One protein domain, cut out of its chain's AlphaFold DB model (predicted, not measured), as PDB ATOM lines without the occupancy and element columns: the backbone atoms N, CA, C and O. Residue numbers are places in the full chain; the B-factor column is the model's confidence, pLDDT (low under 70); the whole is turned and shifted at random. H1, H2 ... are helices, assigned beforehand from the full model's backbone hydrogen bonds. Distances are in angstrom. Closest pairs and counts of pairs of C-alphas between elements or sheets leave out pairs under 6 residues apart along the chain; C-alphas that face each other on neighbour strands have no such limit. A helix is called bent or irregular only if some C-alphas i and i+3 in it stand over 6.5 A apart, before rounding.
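Overview. This is residues 194 to 361 of the 365 residues of an uncharacterized protein of Proteobacteria bacterium (UniProt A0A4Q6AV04). The long, bent helix H3 runs along one side, and H1 and H2 lie between it and a bundle of four helices, H5, H6, H7 and H9, running up and down. H4 crosses H6, and short H8 sits at the turn between H7 and H9. The printed part has 168 residues with nine named helices, H1 to H9 in chain order, and no named strand: the class is all helix. It is compact, with a radius of gyration of the C-alphas of 15.3 A, and rounded, spanning 45 by 41 by 33 A.

Arrangement. H3, residues 230 to 258, was assigned as one helix by its hydrogen bonds but is bent: C-alphas 239 and 242 are 7.4 A apart, and its arms, H3a of residues 230 to 239 and H3b of residues 242 to 258, stand at a steep tilt of 60 degrees. H3b, with residues 243 to 250 alone, touches H1, residues 194 to 208; the closest C-alphas, Ser 201 and Ala 243, are 4.9 A apart. H2, residues 215 to 224, and H3a form a helical hairpin, closest at C-alphas Leu 223 and Leu 233, 6.8 A. H1, H2 and H3a are an up-and-down bundle, each running against the one before. The hub is H5, residues 285 to 294, touching five helices, among them H1, closest at C-alphas Ser 196 and Phe 294, 5.0 A. H5 and H6, residues 298 to 315, form a hairpin at a shallow tilt of 21 degrees, closest at C-alphas Ile 292 and Gln 301, 5.2 A. H7, residues 321 to 334, touches H5, closest at C-alphas Phe 289 and Ala 331, 6.3 A. H9, residues 342 to 359, touches H6 at a shallow tilt of 9 degrees, the same way, closest at C-alphas Ile 302 and Val 344, 5.7 A. H8, residues 337 to 340, touches H5, closest at C-alphas Ala 293 and Leu 338, 5.7 A. H4, residues 271 to 283, only just touches H6, with 3 pairs of C-alphas within 8 A, the closest Asp 274 and His 311 at 6.8 A, about perpendicular at 87 degrees. H3b and H9 are apart. Every O i to N i+4 pair is within hydrogen-bond range in H1, H2, H3a, H3b and H4 to H7; H9 has 13 of 14, and H8 is too short for one.

Along the chain. H1 begins at C-alpha 194, (81.192, 146.842, 157.838), and is 20.9 A long. H3b is 23.7 A long and ends at C-alpha 258, (75.560, 145.527, 130.789). H6 is 25.8 A long; H9, 26.4 A, ends at C-alpha 359, (86.484, 114.239, 139.164).

Size, cuts and confidence. The C-alphas farthest apart, Arg 231 and Val 361, are 47.3 A apart. The printed part has no cut; the link from H3 to H4, residues 259 to 270, is long. Mean pLDDT of the printed part is 74.2; residues 208 to 221, 224 to 266, 315 to 318 and 358 to 361 are under 70.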
ATOM      1  N   ARG A 194      79.734 146.758 157.874       73.75
ATOM      2  CA  ARG A 194      81.192 146.842 157.838       73.75
ATOM      3  C   ARG A 194      81.826 145.619 157.172       73.75
ATOM      4  O   ARG A 194      82.686 145.789 156.314       73.75
ATOM      5  N   MET A 195      81.365 144.414 157.501       78.56
ATOM      6  CA  MET A 195      81.808 143.167 156.867       78.56
ATOM      7  C   MET A 195      81.482 143.133 155.378       78.56
ATOM      8  O   MET A 195      82.297 142.659 154.592       78.56
ATOM      9  N   SER A 196      80.338 143.686 154.968       82.38
ATOM     10  CA  SER A 196      79.995 143.787 153.550       82.38
ATOM     11  C   SER A 196      80.955 144.692 152.779       82.38
ATOM     12  O   SER A 196      81.350 144.364 151.664       82.38
ATOM     13  N   ALA A 197      81.400 145.795 153.389       74.31
ATOM     14  CA  ALA A 197      82.379 146.688 152.782       74.31
ATOM     15  C   ALA A 197      83.747 146.003 152.625       74.31
ATOM     16  O   ALA A 197      84.358 146.089 151.562       74.31
ATOM     17  N   VAL A 198      84.188 145.271 153.655       77.50
ATOM     18  CA  VAL A 198      85.413 144.453 153.623       77.50
ATOM     19  C   VAL A 198      85.315 143.386 152.528       77.50
ATOM     20  O   VAL A 198      86.219 143.263 151.706       77.50
ATOM     21  N   ALA A 199      84.198 142.657 152.465       82.25
ATOM     22  CA  ALA A 199      83.975 141.611 151.473       82.25
ATOM     23  C   ALA A 199      83.977 142.152 150.036       82.25
ATOM     24  O   ALA A 199      84.643 141.597 149.163       82.25
ATOM     25  N   ASN A 200      83.283 143.266 149.799       80.31
ATOM     26  CA  ASN A 200      83.276 143.930 148.498       80.31
ATOM     27  C   ASN A 200      84.680 144.410 148.107       80.31
ATOM     28  O   ASN A 200      85.075 144.258 146.956       80.31
ATOM     29  N   SER A 201      85.447 144.950 149.061       76.06
ATOM     30  CA  SER A 201      86.835 145.361 148.829       76.06
ATOM     31  C   SER A 201      87.707 144.181 148.413       76.06
ATOM     32  O   SER A 201      88.418 144.264 147.415       76.06
ATOM     33  N   PHE A 202      87.637 143.080 149.163       79.31
ATOM     34  CA  PHE A 202      88.433 141.887 148.905       79.31
ATOM     35  C   PHE A 202      88.108 141.276 147.538       79.31
ATOM     36  O   PHE A 202      89.010 141.014 146.748       79.31
ATOM     37  N   LEU A 203      86.823 141.089 147.224       81.62
ATOM     38  CA  LEU A 203      86.410 140.518 145.941       81.62
ATOM     39  C   LEU A 203      86.725 141.447 144.772       81.62
ATOM     40  O   LEU A 203      87.117 140.975 143.711       81.62
ATOM     41  N   SER A 204      86.579 142.760 144.956       76.56
ATOM     42  CA  SER A 204      86.961 143.728 143.929       76.56
ATOM     43  C   SER A 204      88.460 143.655 143.644       76.56
ATOM     44  O   SER A 204      88.857 143.607 142.484       76.56
ATOM     45  N   TRP A 205      89.296 143.533 144.679       78.00
ATOM     46  CA  TRP A 205      90.729 143.312 144.500       78.00
ATOM     47  C   TRP A 205      91.038 142.009 143.754       78.00
ATOM     48  O   TRP A 205      91.786 142.042 142.776       78.00
ATOM     49  N   MET A 206      90.429 140.896 144.175       77.44
ATOM     50  CA  MET A 206      90.592 139.590 143.526       77.44
ATOM     51  C   MET A 206      90.235 139.634 142.038       77.44
ATOM     52  O   MET A 206      90.904 139.008 141.229       77.44
ATOM     53  N   VAL A 207      89.184 140.370 141.673       73.50
ATOM     54  CA  VAL A 207      88.641 140.393 140.306       73.50
ATOM     55  C   VAL A 207      89.304 141.455 139.425       73.50
ATOM     56  O   VAL A 207      89.388 141.270 138.217       73.50
ATOM     57  N   LEU A 208      89.741 142.581 139.996       69.69
ATOM     58  CA  LEU A 208      90.213 143.746 139.234       69.69
ATOM     59  C   LEU A 208      91.732 143.978 139.306       69.69
ATOM     60  O   LEU A 208      92.221 144.901 138.658       69.69
ATOM     61  N   GLY A 209      92.493 143.173 140.057       60.22
ATOM     62  CA  GLY A 209      93.963 143.200 139.981       60.22
ATOM     63  C   GLY A 209      94.621 144.412 140.650       60.22
ATOM     64  O   GLY A 209      95.542 145.018 140.096       60.22
ATOM     65  N   GLY A 210      94.144 144.816 141.832       59.12
ATOM     66  CA  GLY A 210      94.755 145.922 142.583       59.12
ATOM     67  C   GLY A 210      96.125 145.558 143.180       59.12
ATOM     68  O   GLY A 210      96.420 144.398 143.444       59.12
ATOM     69  N   SER A 211      96.984 146.546 143.444       48.38
ATOM     70  CA  SER A 211      98.254 146.311 144.145       48.38
ATOM     71  C   SER A 211      98.017 146.228 145.654       48.38
ATOM     72  O   SER A 211      98.102 147.240 146.353       48.38
ATOM     73  N   HIS A 212      97.708 145.045 146.169       53.91
ATOM     74  CA  HIS A 212      97.669 144.814 147.608       53.91
ATOM     75  C   HIS A 212      98.743 143.805 148.007       53.91
ATOM     76  O   HIS A 212      98.967 142.805 147.329       53.91
ATOM     77  N   GLN A 213      99.454 144.121 149.089       54.94
ATOM     78  CA  GLN A 213     100.459 143.250 149.688       54.94
ATOM     79  C   GLN A 213      99.771 142.179 150.548       54.94
ATOM     80  O   GLN A 213      98.606 142.334 150.928       54.94
ATOM     81  N   GLY A 214     100.492 141.103 150.888       55.97
ATOM     82  CA  GLY A 214      99.966 139.963 151.656       55.97
ATOM     83  C   GLY A 214      99.322 140.311 153.011       55.97
ATOM     84  O   GLY A 214      98.579 139.511 153.571       55.97
ATOM     85  N   GLU A 215      99.514 141.532 153.507       62.62
ATOM     86  CA  GLU A 215      98.851 142.092 154.690       62.62
ATOM     87  C   GLU A 215      97.312 142.096 154.592       62.62
ATOM     88  O   GLU A 215      96.630 141.889 155.597       62.62
ATOM     89  N   HIS A 216      96.744 142.242 153.386       65.75
ATOM     90  CA  HIS A 216      95.286 142.200 153.182       65.75
ATOM     91  C   HIS A 216      94.678 140.838 153.526       65.75
ATOM     92  O   HIS A 216      93.517 140.761 153.928       65.75
ATOM     93  N   ILE A 217      95.465 139.776 153.386       59.91
ATOM     94  CA  ILE A 217      95.066 138.390 153.618       59.91
ATOM     95  C   ILE A 217      94.963 138.145 155.109       59.91
ATOM     96  O   ILE A 217      93.908 137.765 155.604       59.91
ATOM     97  N   VAL A 218      96.060 138.422 155.815       66.38
ATOM     98  CA  VAL A 218      96.172 138.233 157.260       66.38
ATOM     99  C   VAL A 218      95.097 139.053 157.958       66.38
ATOM    100  O   VAL A 218      94.449 138.586 158.895       66.38
ATOM    101  N   MET A 219      94.838 140.264 157.463       69.69
ATOM    102  CA  MET A 219      93.809 141.123 158.025       69.69
ATOM    103  C   MET A 219      92.390 140.656 157.660       69.69
ATOM    104  O   MET A 219      91.526 140.671 158.534       69.69
ATOM    105  N   ALA A 220      92.132 140.170 156.438       65.56
ATOM    106  CA  ALA A 220      90.845 139.560 156.087       65.56
ATOM    107  C   ALA A 220      90.573 138.301 156.929       65.56
ATOM    108  O   ALA A 220      89.503 138.171 157.517       65.56
ATOM    109  N   GLU A 221      91.548 137.410 157.067       66.25
ATOM    110  CA  GLU A 221      91.445 136.220 157.909       66.25
ATOM    111  C   GLU A 221      91.193 136.597 159.374       66.25
ATOM    112  O   GLU A 221      90.245 136.105 159.983       66.25
ATOM    113  N   THR A 222      91.932 137.568 159.917       70.88
ATOM    114  CA  THR A 222      91.702 138.081 161.280       70.88
ATOM    115  C   THR A 222      90.284 138.637 161.450       70.88
ATOM    116  O   THR A 222      89.672 138.460 162.502       70.88
ATOM    117  N   LEU A 223      89.728 139.282 160.421       72.44
ATOM    118  CA  LEU A 223      88.379 139.852 160.459       72.44
ATOM    119  C   LEU A 223      87.268 138.806 160.330       72.44
ATOM    120  O   LEU A 223      86.226 138.950 160.977       72.44
ATOM    121  N   PHE A 224      87.469 137.779 159.503       67.56
ATOM    122  CA  PHE A 224      86.454 136.767 159.197       67.56
ATOM    123  C   PHE A 224      86.582 135.475 160.019       67.56
ATOM    124  O   PHE A 224      85.610 134.718 160.078       67.56
ATOM    125  N   VAL A 225      87.722 135.218 160.662       65.25
ATOM    126  CA  VAL A 225      87.979 134.057 161.539       65.25
ATOM    127  C   VAL A 225      88.130 134.487 162.996       65.25
ATOM    128  O   VAL A 225      87.585 133.834 163.885       65.25
ATOM    129  N   GLY A 226      88.846 135.585 163.246       64.00
ATOM    130  CA  GLY A 226      89.177 136.053 164.588       64.00
ATOM    131  C   GLY A 226      88.075 136.874 165.273       64.00
ATOM    132  O   GLY A 226      87.078 137.258 164.649       64.00
ATOM    133  N   PRO A 227      88.242 137.177 166.577       60.19
ATOM    134  CA  PRO A 227      87.405 138.154 167.261       60.19
ATOM    135  C   PRO A 227      87.570 139.506 166.568       60.19
ATOM    136  O   PRO A 227      88.640 140.117 166.588       60.19
ATOM    137  N   THR A 228      86.502 139.965 165.921       63.31
ATOM    138  CA  THR A 228      86.534 141.198 165.146       63.31
ATOM    139  C   THR A 228      86.726 142.386 166.085       63.31
ATOM    140  O   THR A 228      85.786 142.821 166.748       63.31
ATOM    141  N   SER A 229      87.945 142.921 166.163       69.25
ATOM    142  CA  SER A 229      88.173 144.174 166.880       69.25
ATOM    143  C   SER A 229      87.801 145.354 165.985       69.25
ATOM    144  O   SER A 229      88.149 145.385 164.801       69.25
ATOM    145  N   ASP A 230      87.141 146.364 166.556       65.69
ATOM    146  CA  ASP A 230      86.868 147.629 165.858       65.69
ATOM    147  C   ASP A 230      88.153 148.249 165.289       65.69
ATOM    148  O   ASP A 230      88.133 148.873 164.233       65.69
ATOM    149  N   ARG A 231      89.296 148.019 165.949       66.31
ATOM    150  CA  ARG A 231      90.611 148.471 165.492       66.31
ATOM    151  C   ARG A 231      91.069 147.758 164.218       66.31
ATOM    152  O   ARG A 231      91.507 148.441 163.301       66.31
ATOM    153  N   ALA A 232      90.955 146.430 164.140       65.69
ATOM    154  CA  ALA A 232      91.302 145.671 162.933       65.69
ATOM    155  C   ALA A 232      90.389 146.042 161.759       65.69
ATOM    156  O   ALA A 232      90.828 146.157 160.619       65.69
ATOM    157  N   LEU A 233      89.114 146.282 162.055       65.88
ATOM    158  CA  LEU A 233      88.125 146.621 161.049       65.88
ATOM    159  C   LEU A 233      88.318 148.047 160.521       65.88
ATOM    160  O   LEU A 233      88.276 148.262 159.313       65.88
ATOM    161  N   ASN A 234      88.615 149.002 161.404       65.56
ATOM    162  CA  ASN A 234      89.002 150.352 161.009       65.56
ATOM    163  C   ASN A 234      90.340 150.357 160.259       65.56
ATOM    164  O   ASN A 234      90.466 151.080 159.281       65.56
ATOM    165  N   ALA A 235      91.320 149.540 160.666       65.00
ATOM    166  CA  ALA A 235      92.597 149.410 159.961       65.00
ATOM    167  C   ALA A 235      92.400 148.884 158.532       65.00
ATOM    168  O   ALA A 235      92.942 149.460 157.593       65.00
ATOM    169  N   TYR A 236      91.547 147.873 158.348       65.81
ATOM    170  CA  TYR A 236      91.217 147.360 157.019       65.81
ATOM    171  C   TYR A 236      90.417 148.364 156.191       65.81
ATOM    172  O   TYR A 236      90.651 148.496 154.998       65.81
ATOM    173  N   GLN A 237      89.491 149.110 156.799       61.72
ATOM    174  CA  GLN A 237      88.779 150.195 156.115       61.72
ATOM    175  C   GLN A 237      89.707 151.354 155.733       61.72
ATOM    176  O   GLN A 237      89.505 151.968 154.690       61.72
ATOM    177  N   LEU A 238      90.728 151.636 156.546       57.41
ATOM    178  CA  LEU A 238      91.752 152.641 156.273       57.41
ATOM    179  C   LEU A 238      92.694 152.193 155.148       57.41
ATOM    180  O   LEU A 238      92.969 152.983 154.249       57.41
ATOM    181  N   MET A 239      93.112 150.923 155.136       57.31
ATOM    182  CA  MET A 239      93.813 150.316 153.992       57.31
ATOM    183  C   MET A 239      92.914 150.261 152.745       57.31
ATOM    184  O   MET A 239      93.358 150.479 151.621       57.31
ATOM    185  N   GLY A 240      91.618 150.045 152.959       52.09
ATOM    186  CA  GLY A 240      90.541 150.070 151.981       52.09
ATOM    187  C   GLY A 240      89.981 151.464 151.695       52.09
ATOM    188  O   GLY A 240      88.854 151.552 151.219       52.09
ATOM    189  N   PHE A 241      90.712 152.566 151.908       45.31
ATOM    190  CA  PHE A 241      90.277 153.874 151.379       45.31
ATOM    191  C   PHE A 241      90.129 153.849 149.840       45.31
ATOM    192  O   PHE A 241      89.357 154.622 149.284       45.31
ATOM    193  N   PHE A 242      90.750 152.871 149.168       50.16
ATOM    194  CA  PHE A 242      90.510 152.513 147.765       50.16
ATOM    195  C   PHE A 242      89.240 151.670 147.520       50.16
ATOM    196  O   PHE A 242      88.791 151.571 146.385       50.16
ATOM    197  N   ALA A 243      88.620 151.079 148.545       45.44
ATOM    198  CA  ALA A 243      87.461 150.185 148.440       45.44
ATOM    199  C   ALA A 243      86.175 150.901 148.024       45.44
ATOM    200  O   ALA A 243      85.312 150.298 147.392       45.44
ATOM    201  N   LYS A 244      86.029 152.186 148.367       44.56
ATOM    202  CA  LYS A 244      84.868 152.980 147.952       44.56
ATOM    203  C   LYS A 244      84.945 153.309 146.462       44.56
ATOM    204  O   LYS A 244      83.945 153.172 145.764       44.56
ATOM    205  N   ASP A 245      86.142 153.627 145.982       47.03
ATOM    206  CA  ASP A 245      86.400 153.893 144.570       47.03
ATOM    207  C   ASP A 245      86.408 152.599 143.752       47.03
ATOM    208  O   ASP A 245      85.797 152.562 142.696       47.03
ATOM    209  N   LEU A 246      86.970 151.499 144.259       51.12
ATOM    210  CA  LEU A 246      86.944 150.185 143.604       51.12
ATOM    211  C   LEU A 246      85.548 149.552 143.581       51.12
ATOM    212  O   LEU A 246      85.193 148.912 142.597       51.12
ATOM    213  N   ALA A 247      84.732 149.726 144.624       48.06
ATOM    214  CA  ALA A 247      83.338 149.282 144.605       48.06
ATOM    215  C   ALA A 247      82.487 150.159 143.677       48.06
ATOM    216  O   ALA A 247      81.644 149.641 142.949       48.06
ATOM    217  N   MET A 248      82.723 151.475 143.655       49.56
ATOM    218  CA  MET A 248      82.034 152.389 142.744       49.56
ATOM    219  C   MET A 248      82.456 152.161 141.288       49.56
ATOM    220  O   MET A 248      81.595 152.160 140.414       49.56
ATOM    221  N   MET A 249      83.734 151.870 141.033       53.19
ATOM    222  CA  MET A 249      84.250 151.437 139.733       53.19
ATOM    223  C   MET A 249      83.700 150.069 139.347       53.19
ATOM    224  O   MET A 249      83.293 149.916 138.211       53.19
ATOM    225  N   ALA A 250      83.578 149.105 140.265       52.28
ATOM    226  CA  ALA A 250      82.963 147.809 139.971       52.28
ATOM    227  C   ALA A 250      81.473 147.934 139.605       52.28
ATOM    228  O   ALA A 250      81.016 147.269 138.680       52.28
ATOM    229  N   VAL A 251      80.723 148.812 140.282       54.31
ATOM    230  CA  VAL A 251      79.307 149.094 139.975       54.31
ATOM    231  C   VAL A 251      79.158 149.886 138.669       54.31
ATOM    232  O   VAL A 251      78.260 149.606 137.873       54.31
ATOM    233  N   LEU A 252      80.032 150.867 138.423       54.78
ATOM    234  CA  LEU A 252      80.072 151.606 137.158       54.78
ATOM    235  C   LEU A 252      80.456 150.685 136.001       54.78
ATOM    236  O   LEU A 252      79.797 150.712 134.967       54.78
ATOM    237  N   ASP A 253      81.454 149.833 136.194       59.66
ATOM    238  CA  ASP A 253      81.878 148.826 135.236       59.66
ATOM    239  C   ASP A 253      80.776 147.797 134.976       59.66
ATOM    240  O   ASP A 253      80.579 147.412 133.831       59.66
ATOM    241  N   GLU A 254      80.046 147.340 135.998       60.97
ATOM    242  CA  GLU A 254      78.910 146.427 135.829       60.97
ATOM    243  C   GLU A 254      77.848 147.062 134.931       60.97
ATOM    244  O   GLU A 254      77.429 146.459 133.943       60.97
ATOM    245  N   ARG A 255      77.470 148.313 135.215       62.12
ATOM    246  CA  ARG A 255      76.515 149.054 134.390       62.12
ATOM    247  C   ARG A 255      77.023 149.244 132.958       62.12
ATOM    248  O   ARG A 255      76.292 148.976 132.011       62.12
ATOM    249  N   LEU A 256      78.281 149.642 132.795       57.91
ATOM    250  CA  LEU A 256      78.910 149.847 131.490       57.91
ATOM    251  C   LEU A 256      79.068 148.533 130.701       57.91
ATOM    252  O   LEU A 256      78.915 148.531 129.478       57.91
ATOM    253  N   ARG A 257      79.319 147.399 131.369       60.31
ATOM    254  CA  ARG A 257      79.366 146.060 130.755       60.31
ATOM    255  C   ARG A 257      77.983 145.560 130.358       60.31
ATOM    256  O   ARG A 257      77.853 144.994 129.280       60.31
ATOM    257  N   LEU A 258      76.953 145.803 131.170       61.91
ATOM    258  CA  LEU A 258      75.560 145.527 130.789       61.91
ATOM    259  C   LEU A 258      75.138 146.349 129.561       61.91
ATOM    260  O   LEU A 258      74.353 145.882 128.742       61.91
ATOM    261  N   GLU A 259      75.710 147.543 129.400       64.00
ATOM    262  CA  GLU A 259      75.552 148.403 128.223       64.00
ATOM    263  C   GLU A 259      76.508 148.028 127.058       64.00
ATOM    264  O   GLU A 259      76.564 148.742 126.057       64.00
ATOM    265  N   ASN A 260      77.256 146.914 127.149       59.53
ATOM    266  CA  ASN A 260      78.252 146.433 126.168       59.53
ATOM    267  C   ASN A 260      79.377 147.435 125.826       59.53
ATOM    268  O   ASN A 260      80.009 147.346 124.773       59.53
ATOM    269  N   THR A 261      79.650 148.401 126.702       55.09
ATOM    270  CA  THR A 261      80.673 149.437 126.457       55.09
ATOM    271  C   THR A 261      82.073 149.045 126.929       55.09
ATOM    272  O   THR A 261      83.057 149.621 126.465       55.09
ATOM    273  N   LEU A 262      82.178 148.049 127.812       52.16
ATOM    274  CA  LEU A 262      83.437 147.499 128.313       52.16
ATOM    275  C   LEU A 262      83.579 146.020 127.925       52.16
ATOM    276  O   LEU A 262      82.570 145.314 127.861       52.16
ATOM    277  N   PRO A 263      84.815 145.534 127.694       53.19
ATOM    278  CA  PRO A 263      85.058 144.126 127.418       53.19
ATOM    279  C   PRO A 263      84.631 143.243 128.597       53.19
ATOM    280  O   PRO A 263      84.586 143.678 129.757       53.19
ATOM    281  N   ALA A 264      84.327 141.983 128.277       60.88
ATOM    282  CA  ALA A 264      84.115 140.951 129.280       60.88
ATOM    283  C   ALA A 264      85.334 140.874 130.208       60.88
ATOM    284  O   ALA A 264      86.470 141.063 129.777       60.88
ATOM    285  N   ILE A 265      85.076 140.628 131.490       65.56
ATOM    286  CA  ILE A 265      86.139 140.467 132.481       65.56
ATOM    287  C   ILE A 265      86.906 139.208 132.140       65.56
ATOM    288  O   ILE A 265      86.300 138.140 132.008       65.56
ATOM    289  N   ASP A 266      88.215 139.360 132.031       67.56
ATOM    290  CA  ASP A 266      89.109 138.227 132.107       67.56
ATOM    291  C   ASP A 266      89.195 137.793 133.571       67.56
ATOM    292  O   ASP A 266      89.547 138.588 134.441       67.56
ATOM    293  N   TYR A 267      88.779 136.560 133.844       72.62
ATOM    294  CA  TYR A 267      88.841 135.983 135.187       72.62
ATOM    295  C   TYR A 267      90.167 135.247 135.418       72.62
ATOM    296  O   TYR A 267      90.308 134.591 136.451       72.62
ATOM    297  N   SER A 268      91.119 135.337 134.478       70.75
ATOM    298  CA  SER A 268      92.494 134.913 134.707       70.75
ATOM    299  C   SER A 268      93.106 135.762 135.816       70.75
ATOM    300  O   SER A 268      93.171 136.989 135.707       70.75
ATOM    301  N   LEU A 269      93.550 135.102 136.876       73.44
ATOM    302  CA  LEU A 269      94.308 135.749 137.931       73.44
ATOM    303  C   LEU A 269      95.737 135.996 137.456       73.44
ATOM    304  O   LEU A 269      96.300 135.193 136.707       73.44
ATOM    305  N   ASP A 270      96.341 137.096 137.905       75.31
ATOM    306  CA  ASP A 270      97.793 137.201 137.803       75.31
ATOM    307  C   ASP A 270      98.458 136.100 138.669       75.31
ATOM    308  O   ASP A 270      97.835 135.597 139.609       75.31
ATOM    309  N   PRO A 271      99.712 135.695 138.390       76.75
ATOM    310  CA  PRO A 271     100.350 134.600 139.124       76.75
ATOM    311  C   PRO A 271     100.411 134.811 140.642       76.75
ATOM    312  O   PRO A 271     100.353 133.847 141.399       76.75
ATOM    313  N   MET A 272     100.501 136.064 141.100       73.88
ATOM    314  CA  MET A 272     100.544 136.394 142.524       73.88
ATOM    315  C   MET A 272      99.165 136.218 143.169       73.88
ATOM    316  O   MET A 272      99.070 135.698 144.279       73.88
ATOM    317  N   GLN A 273      98.098 136.638 142.492       76.06
ATOM    318  CA  GLN A 273      96.717 136.438 142.921       76.06
ATOM    319  C   GLN A 273      96.323 134.964 142.897       76.06
ATOM    320  O   GLN A 273      95.589 134.518 143.777       76.06
ATOM    321  N   ASP A 274      96.802 134.218 141.905       80.88
ATOM    322  CA  ASP A 274      96.517 132.797 141.753       80.88
ATOM    323  C   ASP A 274      97.204 131.966 142.842       80.88
ATOM    324  O   ASP A 274      96.545 131.213 143.563       80.88
ATOM    325  N   GLU A 275      98.505 132.196 143.057       79.25
ATOM    326  CA  GLU A 275      99.255 131.601 144.167       79.25
ATOM    327  C   GLU A 275      98.633 131.979 145.515       79.25
ATOM    328  O   GLU A 275      98.491 131.142 146.415       79.25
ATOM    329  N   PHE A 276      98.227 133.243 145.654       78.25
ATOM    330  CA  PHE A 276      97.536 133.708 146.841       78.25
ATOM    331  C   PHE A 276      96.238 132.930 147.079       78.25
ATOM    332  O   PHE A 276      96.032 132.402 148.175       78.25
ATOM    333  N   LEU A 277      95.369 132.860 146.071       81.62
ATOM    334  CA  LEU A 277      94.082 132.196 146.189       81.62
ATOM    335  C   LEU A 277      94.261 130.717 146.537       81.62
ATOM    336  O   LEU A 277      93.567 130.233 147.427       81.62
ATOM    337  N   GLY A 278      95.229 130.035 145.922       82.06
ATOM    338  CA  GLY A 278      95.549 128.642 146.241       82.06
ATOM    339  C   GLY A 278      95.944 128.458 147.706       82.06
ATOM    340  O   GLY A 278      95.347 127.652 148.422       82.06
ATOM    341  N   ARG A 279      96.881 129.274 148.214       77.88
ATOM    342  CA  ARG A 279      97.259 129.248 149.642       77.88
ATOM    343  C   ARG A 279      96.066 129.539 150.550       77.88
ATOM    344  O   ARG A 279      95.888 128.876 151.569       77.88
ATOM    345  N   PHE A 280      95.242 130.514 150.183       76.25
ATOM    346  CA  PHE A 280      94.088 130.923 150.974       76.25
ATOM    347  C   PHE A 280      93.025 129.827 151.069       76.25
ATOM    348  O   PHE A 280      92.508 129.552 152.152       76.25
ATOM    349  N   LEU A 281      92.721 129.174 149.947       81.69
ATOM    350  CA  LEU A 281      91.756 128.080 149.887       81.69
ATOM    351  C   LEU A 281      92.260 126.822 150.596       81.69
ATOM    352  O   LEU A 281      91.441 126.098 151.151       81.69
ATOM    353  N   ASN A 282      93.573 126.597 150.645       78.31
ATOM    354  CA  ASN A 282      94.160 125.493 151.406       78.31
ATOM    355  C   ASN A 282      94.076 125.705 152.923       78.31
ATOM    356  O   ASN A 282      93.934 124.742 153.673       78.31
ATOM    357  N   VAL A 283      94.150 126.956 153.388       75.00
ATOM    358  CA  VAL A 283      94.094 127.277 154.822       75.00
ATOM    359  C   VAL A 283      92.654 127.412 155.313       75.00
ATOM    360  O   VAL A 283      92.305 126.888 156.371       75.00
ATOM    361  N   SER A 284      91.805 128.141 154.581       77.19
ATOM    362  CA  SER A 284      90.456 128.446 155.058       77.19
ATOM    363  C   SER A 284      89.437 128.679 153.934       77.19
ATOM    364  O   SER A 284      88.958 129.799 153.714       77.19
ATOM    365  N   PRO A 285      89.006 127.613 153.245       80.69
ATOM    366  CA  PRO A 285      88.060 127.742 152.140       80.69
ATOM    367  C   PRO A 285      86.689 128.264 152.583       80.69
ATOM    368  O   PRO A 285      86.064 129.097 151.920       80.69
ATOM    369  N   THR A 286      86.267 127.883 153.786       81.44
ATOM    370  CA  THR A 286      85.066 128.411 154.435       81.44
ATOM    371  C   THR A 286      85.091 129.940 154.590       81.44
ATOM    372  O   THR A 286      84.035 130.580 154.521       81.44
ATOM    373  N   VAL A 287      86.266 130.560 154.766       82.06
ATOM    374  CA  VAL A 287      86.394 132.025 154.855       82.06
ATOM    375  C   VAL A 287      86.144 132.671 153.504       82.06
ATOM    376  O   VAL A 287      85.427 133.668 153.442       82.06
ATOM    377  N   TYR A 288      86.641 132.082 152.417       86.25
ATOM    378  CA  TYR A 288      86.370 132.580 151.070       86.25
ATOM    379  C   TYR A 288      84.866 132.582 150.761       86.25
ATOM    380  O   TYR A 288      84.304 133.599 150.345       86.25
ATOM    381  N   PHE A 289      84.161 131.490 151.070       89.12
ATOM    382  CA  PHE A 289      82.706 131.432 150.887       89.12
ATOM    383  C   PHE A 289      81.951 132.391 151.807       89.12
ATOM    384  O   PHE A 289      80.924 132.950 151.415       89.12
ATOM    385  N   ARG A 290      82.465 132.620 153.021       86.56
ATOM    386  CA  ARG A 290      81.946 133.644 153.930       86.56
ATOM    387  C   ARG A 290      82.098 135.038 153.314       86.56
ATOM    388  O   ARG A 290      81.126 135.787 153.310       86.56
ATOM    389  N   ILE A 291      83.255 135.367 152.742       86.75
ATOM    390  CA  ILE A 291      83.494 136.640 152.047       86.75
ATOM    391  C   ILE A 291      82.496 136.822 150.896       86.75
ATOM    392  O   ILE A 291      81.813 137.844 150.839       86.75
ATOM    393  N   ILE A 292      82.325 135.811 150.037       89.81
ATOM    394  CA  ILE A 292      81.318 135.844 148.964       89.81
ATOM    395  C   ILE A 292      79.920 136.100 149.549       89.81
ATOM    396  O   ILE A 292      79.196 136.963 149.065       89.81
ATOM    397  N   ALA A 293      79.544 135.418 150.630       89.19
ATOM    398  CA  ALA A 293      78.232 135.583 151.248       89.19
ATOM    399  C   ALA A 293      77.975 136.971 151.865       89.19
ATOM    400  O   ALA A 293      76.822 137.417 151.887       89.19
ATOM    401  N   PHE A 294      79.014 137.631 152.387       87.69
ATOM    402  CA  PHE A 294      78.914 138.972 152.975       87.69
ATOM    403  C   PHE A 294      78.937 140.091 151.935       87.69
ATOM    404  O   PHE A 294      78.487 141.197 152.239       87.69
ATOM    405  N   SER A 295      79.410 139.820 150.717       87.19
ATOM    406  CA  SER A 295      79.320 140.774 149.614       87.19
ATOM    407  C   SER A 295      77.868 141.160 149.351       87.19
ATOM    408  O   SER A 295      76.985 140.305 149.269       87.19
ATOM    409  N   THR A 296      77.610 142.455 149.200       85.06
ATOM    410  CA  THR A 296      76.285 142.974 148.825       85.06
ATOM    411  C   THR A 296      76.111 143.096 147.317       85.06
ATOM    412  O   THR A 296      74.987 143.286 146.856       85.06
ATOM    413  N   SER A 297      77.193 142.965 146.543       83.75
ATOM    414  CA  SER A 297      77.174 143.038 145.083       83.75
ATOM    415  C   SER A 297      77.022 141.637 144.478       83.75
ATOM    416  O   SER A 297      77.947 140.824 144.582       83.75
ATOM    417  N   PRO A 298      75.899 141.336 143.792       84.31
ATOM    418  CA  PRO A 298      75.735 140.072 143.075       84.31
ATOM    419  C   PRO A 298      76.821 139.852 142.021       84.31
ATOM    420  O   PRO A 298      77.264 138.727 141.812       84.31
ATOM    421  N   PHE A 299      77.283 140.928 141.390       84.31
ATOM    422  CA  PHE A 299      78.382 140.888 140.440       84.31
ATOM    423  C   PHE A 299      79.684 140.406 141.082       84.31
ATOM    424  O   PHE A 299      80.282 139.459 140.579       84.31
ATOM    425  N   LEU A 300      80.088 140.980 142.220       84.38
ATOM    426  CA  LEU A 300      81.299 140.540 142.922       84.38
ATOM    427  C   LEU A 300      81.170 139.103 143.437       84.38
ATOM    428  O   LEU A 300      82.145 138.358 143.418       84.38
ATOM    429  N   GLN A 301      79.967 138.688 143.846       89.31
ATOM    430  CA  GLN A 301      79.701 137.293 144.207       89.31
ATOM    431  C   GLN A 301      79.927 136.350 143.019       89.31
ATOM    432  O   GLN A 301      80.645 135.360 143.140       89.31
ATOM    433  N   ILE A 302      79.341 136.668 141.861       88.38
ATOM    434  CA  ILE A 302      79.495 135.885 140.628       88.38
ATOM    435  C   ILE A 302      80.957 135.867 140.183       88.38
ATOM    436  O   ILE A 302      81.472 134.812 139.825       88.38
ATOM    437  N   ALA A 303      81.631 137.013 140.222       85.88
ATOM    438  CA  ALA A 303      83.020 137.132 139.817       85.88
ATOM    439  C   ALA A 303      83.948 136.326 140.737       85.88
ATOM    440  O   ALA A 303      84.763 135.559 140.236       85.88
ATOM    441  N   GLY A 304      83.753 136.382 142.059       88.81
ATOM    442  CA  GLY A 304      84.490 135.548 143.011       88.81
ATOM    443  C   GLY A 304      84.284 134.043 142.788       88.81
ATOM    444  O   GLY A 304      85.233 133.267 142.893       88.81
ATOM    445  N   LEU A 305      83.069 133.619 142.422       91.06
ATOM    446  CA  LEU A 305      82.783 132.223 142.060       91.06
ATOM    447  C   LEU A 305      83.436 131.815 140.731       91.06
ATOM    448  O   LEU A 305      83.906 130.689 140.597       91.06
ATOM    449  N   LYS A 306      83.488 132.718 139.747       88.69
ATOM    450  CA  LYS A 306      84.161 132.467 138.465       88.69
ATOM    451  C   LYS A 306      85.674 132.390 138.609       88.69
ATOM    452  O   LYS A 306      86.266 131.491 138.027       88.69
ATOM    453  N   VAL A 307      86.263 133.274 139.412       86.94
ATOM    454  CA  VAL A 307      87.679 133.225 139.794       86.94
ATOM    455  C   VAL A 307      87.998 131.881 140.448       86.94
ATOM    456  O   VAL A 307      88.920 131.195 140.020       86.94
ATOM    457  N   LEU A 308      87.172 131.447 141.406       88.44
ATOM    458  CA  LEU A 308      87.318 130.144 142.052       88.44
ATOM    459  C   LEU A 308      87.266 128.998 141.035       88.44
ATOM    460  O   LEU A 308      88.153 128.154 140.999       88.44
ATOM    461  N   LYS A 309      86.245 128.982 140.171       87.31
ATOM    462  CA  LYS A 309      86.119 127.980 139.108       87.31
ATOM    463  C   LYS A 309      87.350 127.959 138.197       87.31
ATOM    464  O   LYS A 309      87.818 126.884 137.843       87.31
ATOM    465  N   HIS A 310      87.845 129.126 137.797       83.69
ATOM    466  CA  HIS A 310      88.977 129.245 136.886       83.69
ATOM    467  C   HIS A 310      90.278 128.739 137.518       83.69
ATOM    468  O   HIS A 310      90.965 127.933 136.900       83.69
ATOM    469  N   HIS A 311      90.540 129.116 138.773       83.75
ATOM    470  CA  HIS A 311      91.672 128.626 139.562       83.75
ATOM    471  C   HIS A 311      91.726 127.089 139.594       83.75
ATOM    472  O   HIS A 311      92.761 126.497 139.302       83.75
ATOM    473  N   PHE A 312      90.593 126.423 139.849       79.50
ATOM    474  CA  PHE A 312      90.538 124.954 139.874       79.50
ATOM    475  C   PHE A 312      90.725 124.297 138.513       79.50
ATOM    476  O   PHE A 312      91.337 123.236 138.423       79.50
ATOM    477  N   LEU A 313      90.195 124.906 137.453       78.06
ATOM    478  CA  LEU A 313      90.362 124.371 136.105       78.06
ATOM    479  C   LEU A 313      91.813 124.471 135.621       78.06
ATOM    480  O   LEU A 313      92.231 123.626 134.836       78.06
ATOM    481  N   LEU A 314      92.563 125.482 136.071       75.56
ATOM    482  CA  LEU A 314      93.950 125.700 135.660       75.56
ATOM    483  C   LEU A 314      94.967 124.940 136.514       75.56
ATOM    484  O   LEU A 314      95.902 124.369 135.961       75.56
ATOM    485  N   ASN A 315      94.788 124.908 137.837       69.75
ATOM    486  CA  ASN A 315      95.813 124.378 138.741       69.75
ATOM    487  C   ASN A 315      95.758 122.865 138.954       69.75
ATOM    488  O   ASN A 315      96.591 122.333 139.681       69.75
ATOM    489  N   ALA A 316      94.814 122.163 138.313       59.84
ATOM    490  CA  ALA A 316      94.704 120.703 138.355       59.84
ATOM    491  C   ALA A 316      94.714 120.110 139.782       59.84
ATOM    492  O   ALA A 316      95.028 118.933 139.967       59.84
ATOM    493  N   ASP A 317      94.339 120.900 140.793       65.50
ATOM    494  CA  ASP A 317      94.285 120.466 142.188       65.50
ATOM    495  C   ASP A 317      92.952 119.741 142.445       65.50
ATOM    496  O   ASP A 317      92.057 120.171 143.182       65.50
ATOM    497  N   PHE A 318      92.782 118.644 141.700       64.44
ATOM    498  CA  PHE A 318      91.559 117.849 141.624       64.44
ATOM    499  C   PHE A 318      91.207 117.185 142.960       64.44
ATOM    500  O   PHE A 318      90.058 116.796 143.164       64.44
ATOM    501  N   GLU A 319      92.170 117.054 143.876       72.38
ATOM    502  CA  GLU A 319      91.969 116.384 145.162       72.38
ATOM    503  C   GLU A 319      91.200 117.261 146.163       72.38
ATOM    504  O   GLU A 319      90.401 116.741 146.944       72.38
ATOM    505  N   ALA A 320      91.351 118.590 146.093       77.50
ATOM    506  CA  ALA A 320      90.649 119.533 146.968       77.50
ATOM    507  C   ALA A 320      89.243 119.917 146.461       77.50
ATOM    508  O   ALA A 320      88.362 120.275 147.254       77.50
ATOM    509  N   ALA A 321      88.990 119.805 145.152       81.19
ATOM    510  CA  ALA A 321      87.727 120.199 144.516       81.19
ATOM    511  C   ALA A 321      86.451 119.592 145.158       81.19
ATOM    512  O   ALA A 321      85.480 120.330 145.360       81.19
ATOM    513  N   PRO A 322      86.409 118.303 145.561       82.50
ATOM    514  CA  PRO A 322      85.204 117.699 146.139       82.50
ATOM    515  C   PRO A 322      84.881 118.259 147.524       82.50
ATOM    516  O   PRO A 322      83.717 118.467 147.876       82.50
ATOM    517  N   GLN A 323      85.919 118.511 148.323       85.12
ATOM    518  CA  GLN A 323      85.774 119.094 149.650       85.12
ATOM    519  C   GLN A 323      85.262 120.535 149.546       85.12
ATOM    520  O   GLN A 323      84.346 120.922 150.269       85.12
ATOM    521  N   LEU A 324      85.756 121.296 148.569       84.88
ATOM    522  CA  LEU A 324      85.299 122.658 148.299       84.88
ATOM    523  C   LEU A 324      83.866 122.720 147.783       84.88
ATOM    524  O   LEU A 324      83.115 123.609 148.184       84.88
ATOM    525  N   GLY A 325      83.452 121.761 146.954       86.81
ATOM    526  CA  GLY A 325      82.052 121.606 146.561       86.81
ATOM    527  C   GLY A 325      81.144 121.404 147.774       86.81
ATOM    528  O   GLY A 325      80.141 122.109 147.925       86.81
ATOM    529  N   LYS A 326      81.528 120.512 148.698       88.50
ATOM    530  CA  LYS A 326      80.794 120.292 149.959       88.50
ATOM    531  C   LYS A 326      80.750 121.551 150.823       88.50
ATOM    532  O   LYS A 326      79.690 121.887 151.353       88.50
ATOM    533  N   GLU A 327      81.860 122.273 150.941       88.44
ATOM    534  CA  GLU A 327      81.921 123.521 151.708       88.44
ATOM    535  C   GLU A 327      81.089 124.644 151.088       88.44
ATOM    536  O   GLU A 327      80.408 125.369 151.816       88.44
ATOM    537  N   LEU A 328      81.051 124.755 149.759       89.31
ATOM    538  CA  LEU A 328      80.188 125.704 149.059       89.31
ATOM    539  C   LEU A 328      78.702 125.383 149.295       89.31
ATOM    540  O   LEU A 328      77.903 126.287 149.558       89.31
ATOM    541  N   VAL A 329      78.319 124.102 149.278       89.44
ATOM    542  CA  VAL A 329      76.952 123.662 149.616       89.44
ATOM    543  C   VAL A 329      76.612 123.977 151.078       89.44
ATOM    544  O   VAL A 329      75.533 124.512 151.373       89.44
ATOM    545  N   ALA A 330      77.540 123.718 152.002       89.50
ATOM    546  CA  ALA A 330      77.382 124.064 153.411       89.50
ATOM    547  C   ALA A 330      77.237 125.585 153.606       89.50
ATOM    548  O   ALA A 330      76.354 126.042 154.338       89.50
ATOM    549  N   ALA A 331      78.030 126.385 152.887       87.44
ATOM    550  CA  ALA A 331      77.945 127.839 152.896       87.44
ATOM    551  C   ALA A 331      76.594 128.340 152.364       87.44
ATOM    552  O   ALA A 331      76.003 129.237 152.963       87.44
ATOM    553  N   CYS A 332      76.040 127.734 151.311       88.62
ATOM    554  CA  CYS A 332      74.703 128.077 150.813       88.62
ATOM    555  C   CYS A 332      73.613 127.841 151.868       88.62
ATOM    556  O   CYS A 332      72.687 128.647 152.005       88.62
ATOM    557  N   SER A 333      73.737 126.761 152.642       88.88
ATOM    558  CA  SER A 333      72.830 126.461 153.755       88.88
ATOM    559  C   SER A 333      72.970 127.482 154.887       88.88
ATOM    560  O   SER A 333      71.961 127.993 155.376       88.88
ATOM    561  N   LYS A 334      74.209 127.846 155.239       90.00
ATOM    562  CA  LYS A 334      74.533 128.785 156.323       90.00
ATOM    563  C   LYS A 334      74.212 130.246 155.996       90.00
ATOM    564  O   LYS A 334      73.814 130.989 156.889       90.00
ATOM    565  N   TYR A 335      74.363 130.663 154.739       89.31
ATOM    566  CA  TYR A 335      74.229 132.057 154.317       89.31
ATOM    567  C   TYR A 335      73.089 132.232 153.298       89.31
ATOM    568  O   TYR A 335      73.284 132.047 152.093       89.31
ATOM    569  N   PRO A 336      71.886 132.649 153.738       87.00
ATOM    570  CA  PRO A 336      70.723 132.806 152.862       87.00
ATOM    571  C   PRO A 336      70.934 133.790 151.705       87.00
ATOM    572  O   PRO A 336      70.286 133.657 150.671       87.00
ATOM    573  N   ASN A 337      71.841 134.763 151.849       83.50
ATOM    574  CA  ASN A 337      72.117 135.770 150.821       83.50
ATOM    575  C   ASN A 337      72.616 135.158 149.504       83.50
ATOM    576  O   ASN A 337      72.202 135.618 148.442       83.50
ATOM    577  N   LEU A 338      73.376 134.060 149.565       86.25
ATOM    578  CA  LEU A 338      73.821 133.313 148.381       86.25
ATOM    579  C   LEU A 338      72.652 132.706 147.591       86.25
ATOM    580  O   LEU A 338      72.746 132.476 146.388       86.25
ATOM    581  N   ARG A 339      71.519 132.467 148.261       86.56
ATOM    582  CA  ARG A 339      70.305 131.903 147.662       86.56
ATOM    583  C   ARG A 339      69.308 132.961 147.201       86.56
ATOM    584  O   ARG A 339      68.348 132.598 146.526       86.56
ATOM    585  N   LYS A 340      69.481 134.244 147.535       88.56
ATOM    586  CA  LYS A 340      68.492 135.285 147.197       88.56
ATOM    587  C   LYS A 340      68.497 135.632 145.709       88.56
ATOM    588  O   LYS A 340      67.431 135.757 145.113       88.56
ATOM    589  N   ASN A 341      69.675 135.761 145.102       89.88
ATOM    590  CA  ASN A 341      69.812 136.185 143.710       89.88
ATOM    591  C   ASN A 341      69.862 134.978 142.750       89.88
ATOM    592  O   ASN A 341      70.668 134.067 142.923       89.88
ATOM    593  N   ALA A 342      69.010 134.975 141.719       88.81
ATOM    594  CA  ALA A 342      68.913 133.870 140.765       88.81
ATOM    595  C   ALA A 342      70.193 133.657 139.934       88.81
ATOM    596  O   ALA A 342      70.566 132.509 139.694       88.81
ATOM    597  N   ALA A 343      70.885 134.731 139.544       87.50
ATOM    598  CA  ALA A 343      72.136 134.648 138.792       87.50
ATOM    599  C   ALA A 343      73.272 134.080 139.656       87.50
ATOM    600  O   ALA A 343      74.029 133.228 139.199       87.50
ATOM    601  N   VAL A 344      73.329 134.476 140.930       89.94
ATOM    602  CA  VAL A 344      74.290 133.932 141.902       89.94
ATOM    603  C   VAL A 344      74.034 132.443 142.127       89.94
ATOM    604  O   VAL A 344      74.960 131.647 142.023       89.94
ATOM    605  N   ARG A 345      72.771 132.034 142.327       91.62
ATOM    606  CA  ARG A 345      72.404 130.609 142.436       91.62
ATOM    607  C   ARG A 345      72.829 129.808 141.210       91.62
ATOM    608  O   ARG A 345      73.378 128.722 141.361       91.62
ATOM    609  N   LYS A 346      72.585 130.338 140.008       91.62
ATOM    610  CA  LYS A 346      73.007 129.696 138.760       91.62
ATOM    611  C   LYS A 346      74.528 129.512 138.734       91.62
ATOM    612  O   LYS A 346      74.991 128.403 138.501       91.62
ATOM    613  N   GLN A 347      75.289 130.559 139.058       93.00
ATOM    614  CA  GLN A 347      76.751 130.493 139.091       93.00
ATOM    615  C   GLN A 347      77.268 129.501 140.143       93.00
ATOM    616  O   GLN A 347      78.241 128.798 139.886       93.00
ATOM    617  N   ILE A 348      76.624 129.412 141.310       91.12
ATOM    618  CA  ILE A 348      76.958 128.423 142.346       91.12
ATOM    619  C   ILE A 348      76.796 127.006 141.792       91.12
ATOM    620  O   ILE A 348      77.724 126.210 141.898       91.12
ATOM    621  N   LEU A 349      75.658 126.705 141.160       90.94
ATOM    622  CA  LEU A 349      75.406 125.389 140.566       90.94
ATOM    623  C   LEU A 349      76.411 125.064 139.457       90.94
ATOM    624  O   LEU A 349      76.937 123.959 139.424       90.94
ATOM    625  N   GLU A 350      76.729 126.029 138.591       91.25
ATOM    626  CA  GLU A 350      77.763 125.863 137.564       91.25
ATOM    627  C   GLU A 350      79.150 125.604 138.170       91.25
ATOM    628  O   GLU A 350      79.931 124.838 137.611       91.25
ATOM    629  N   THR A 351      79.466 126.238 139.301       89.38
ATOM    630  CA  THR A 351      80.747 126.066 140.005       89.38
ATOM    631  C   THR A 351      80.830 124.680 140.643       89.38
ATOM    632  O   THR A 351      81.810 123.978 140.423       89.38
ATOM    633  N   ILE A 352      79.766 124.237 141.326       88.50
ATOM    634  CA  ILE A 352      79.661 122.882 141.896       88.50
ATOM    635  C   ILE A 352      79.765 121.826 140.791       88.50
ATOM    636  O   ILE A 352      80.591 120.927 140.884       88.50
ATOM    637  N   ALA A 353      79.004 121.982 139.705       88.00
ATOM    638  CA  ALA A 353      79.063 121.064 138.570       88.00
ATOM    639  C   ALA A 353      80.465 121.006 137.945       88.00
ATOM    640  O   ALA A 353      80.881 119.956 137.463       88.00
ATOM    641  N   SER A 354      81.211 122.117 137.974       86.31
ATOM    642  CA  SER A 354      82.599 122.140 137.503       86.31
ATOM    643  C   SER A 354      83.504 121.308 138.415       86.31
ATOM    644  O   SER A 354      84.296 120.526 137.897       86.31
ATOM    645  N   PHE A 355      83.339 121.393 139.741       85.38
ATOM    646  CA  PHE A 355      84.069 120.550 140.698       85.38
ATOM    647  C   PHE A 355      83.743 119.061 140.543       85.38
ATOM    648  O   PHE A 355      84.652 118.235 140.571       85.38
ATOM    649  N   ASP A 356      82.478 118.714 140.302       79.94
ATOM    650  CA  ASP A 356      82.072 117.324 140.067       79.94
ATOM    651  C   ASP A 356      82.601 116.797 138.724       79.94
ATOM    652  O   ASP A 356      83.079 115.668 138.631       79.94
ATOM    653  N   SER A 357      82.566 117.619 137.668       78.31
ATOM    654  CA  SER A 357      83.089 117.237 136.349       78.31
ATOM    655  C   SER A 357      84.599 117.008 136.360       78.31
ATOM    656  O   SER A 357      85.081 116.098 135.690       78.31
ATOM    657  N   ALA A 358      85.324 117.776 137.177       66.75
ATOM    658  CA  ALA A 358      86.761 117.662 137.369       66.75
ATOM    659  C   ALA A 358      87.160 116.280 137.935       66.75
ATOM    660  O   ALA A 358      88.238 115.784 137.630       66.75
ATOM    661  N   MET A 359      86.266 115.609 138.675       62.72
ATOM    662  CA  MET A 359      86.484 114.239 139.164       62.72
ATOM    663  C   MET A 359      86.291 113.146 138.107       62.72
ATOM    664  O   MET A 359      86.837 112.056 138.254       62.72
ATOM    665  N   ASN A 360      85.509 113.413 137.058       62.50
ATOM    666  CA  ASN A 360      85.188 112.427 136.023       62.50
ATOM    667  C   ASN A 360      86.135 112.488 134.817       62.50
ATOM    668  O   ASN A 360      85.982 111.702 133.882       62.50
ATOM    669  N   VAL A 361      87.106 113.406 134.818       54.97
ATOM    670  CA  VAL A 361      88.166 113.418 133.809       54.97
ATOM    671  C   VAL A 361      89.127 112.270 134.140       54.97
ATOM    672  O   VAL A 361      89.714 112.276 135.224       54.97
TER     673      VAL A 361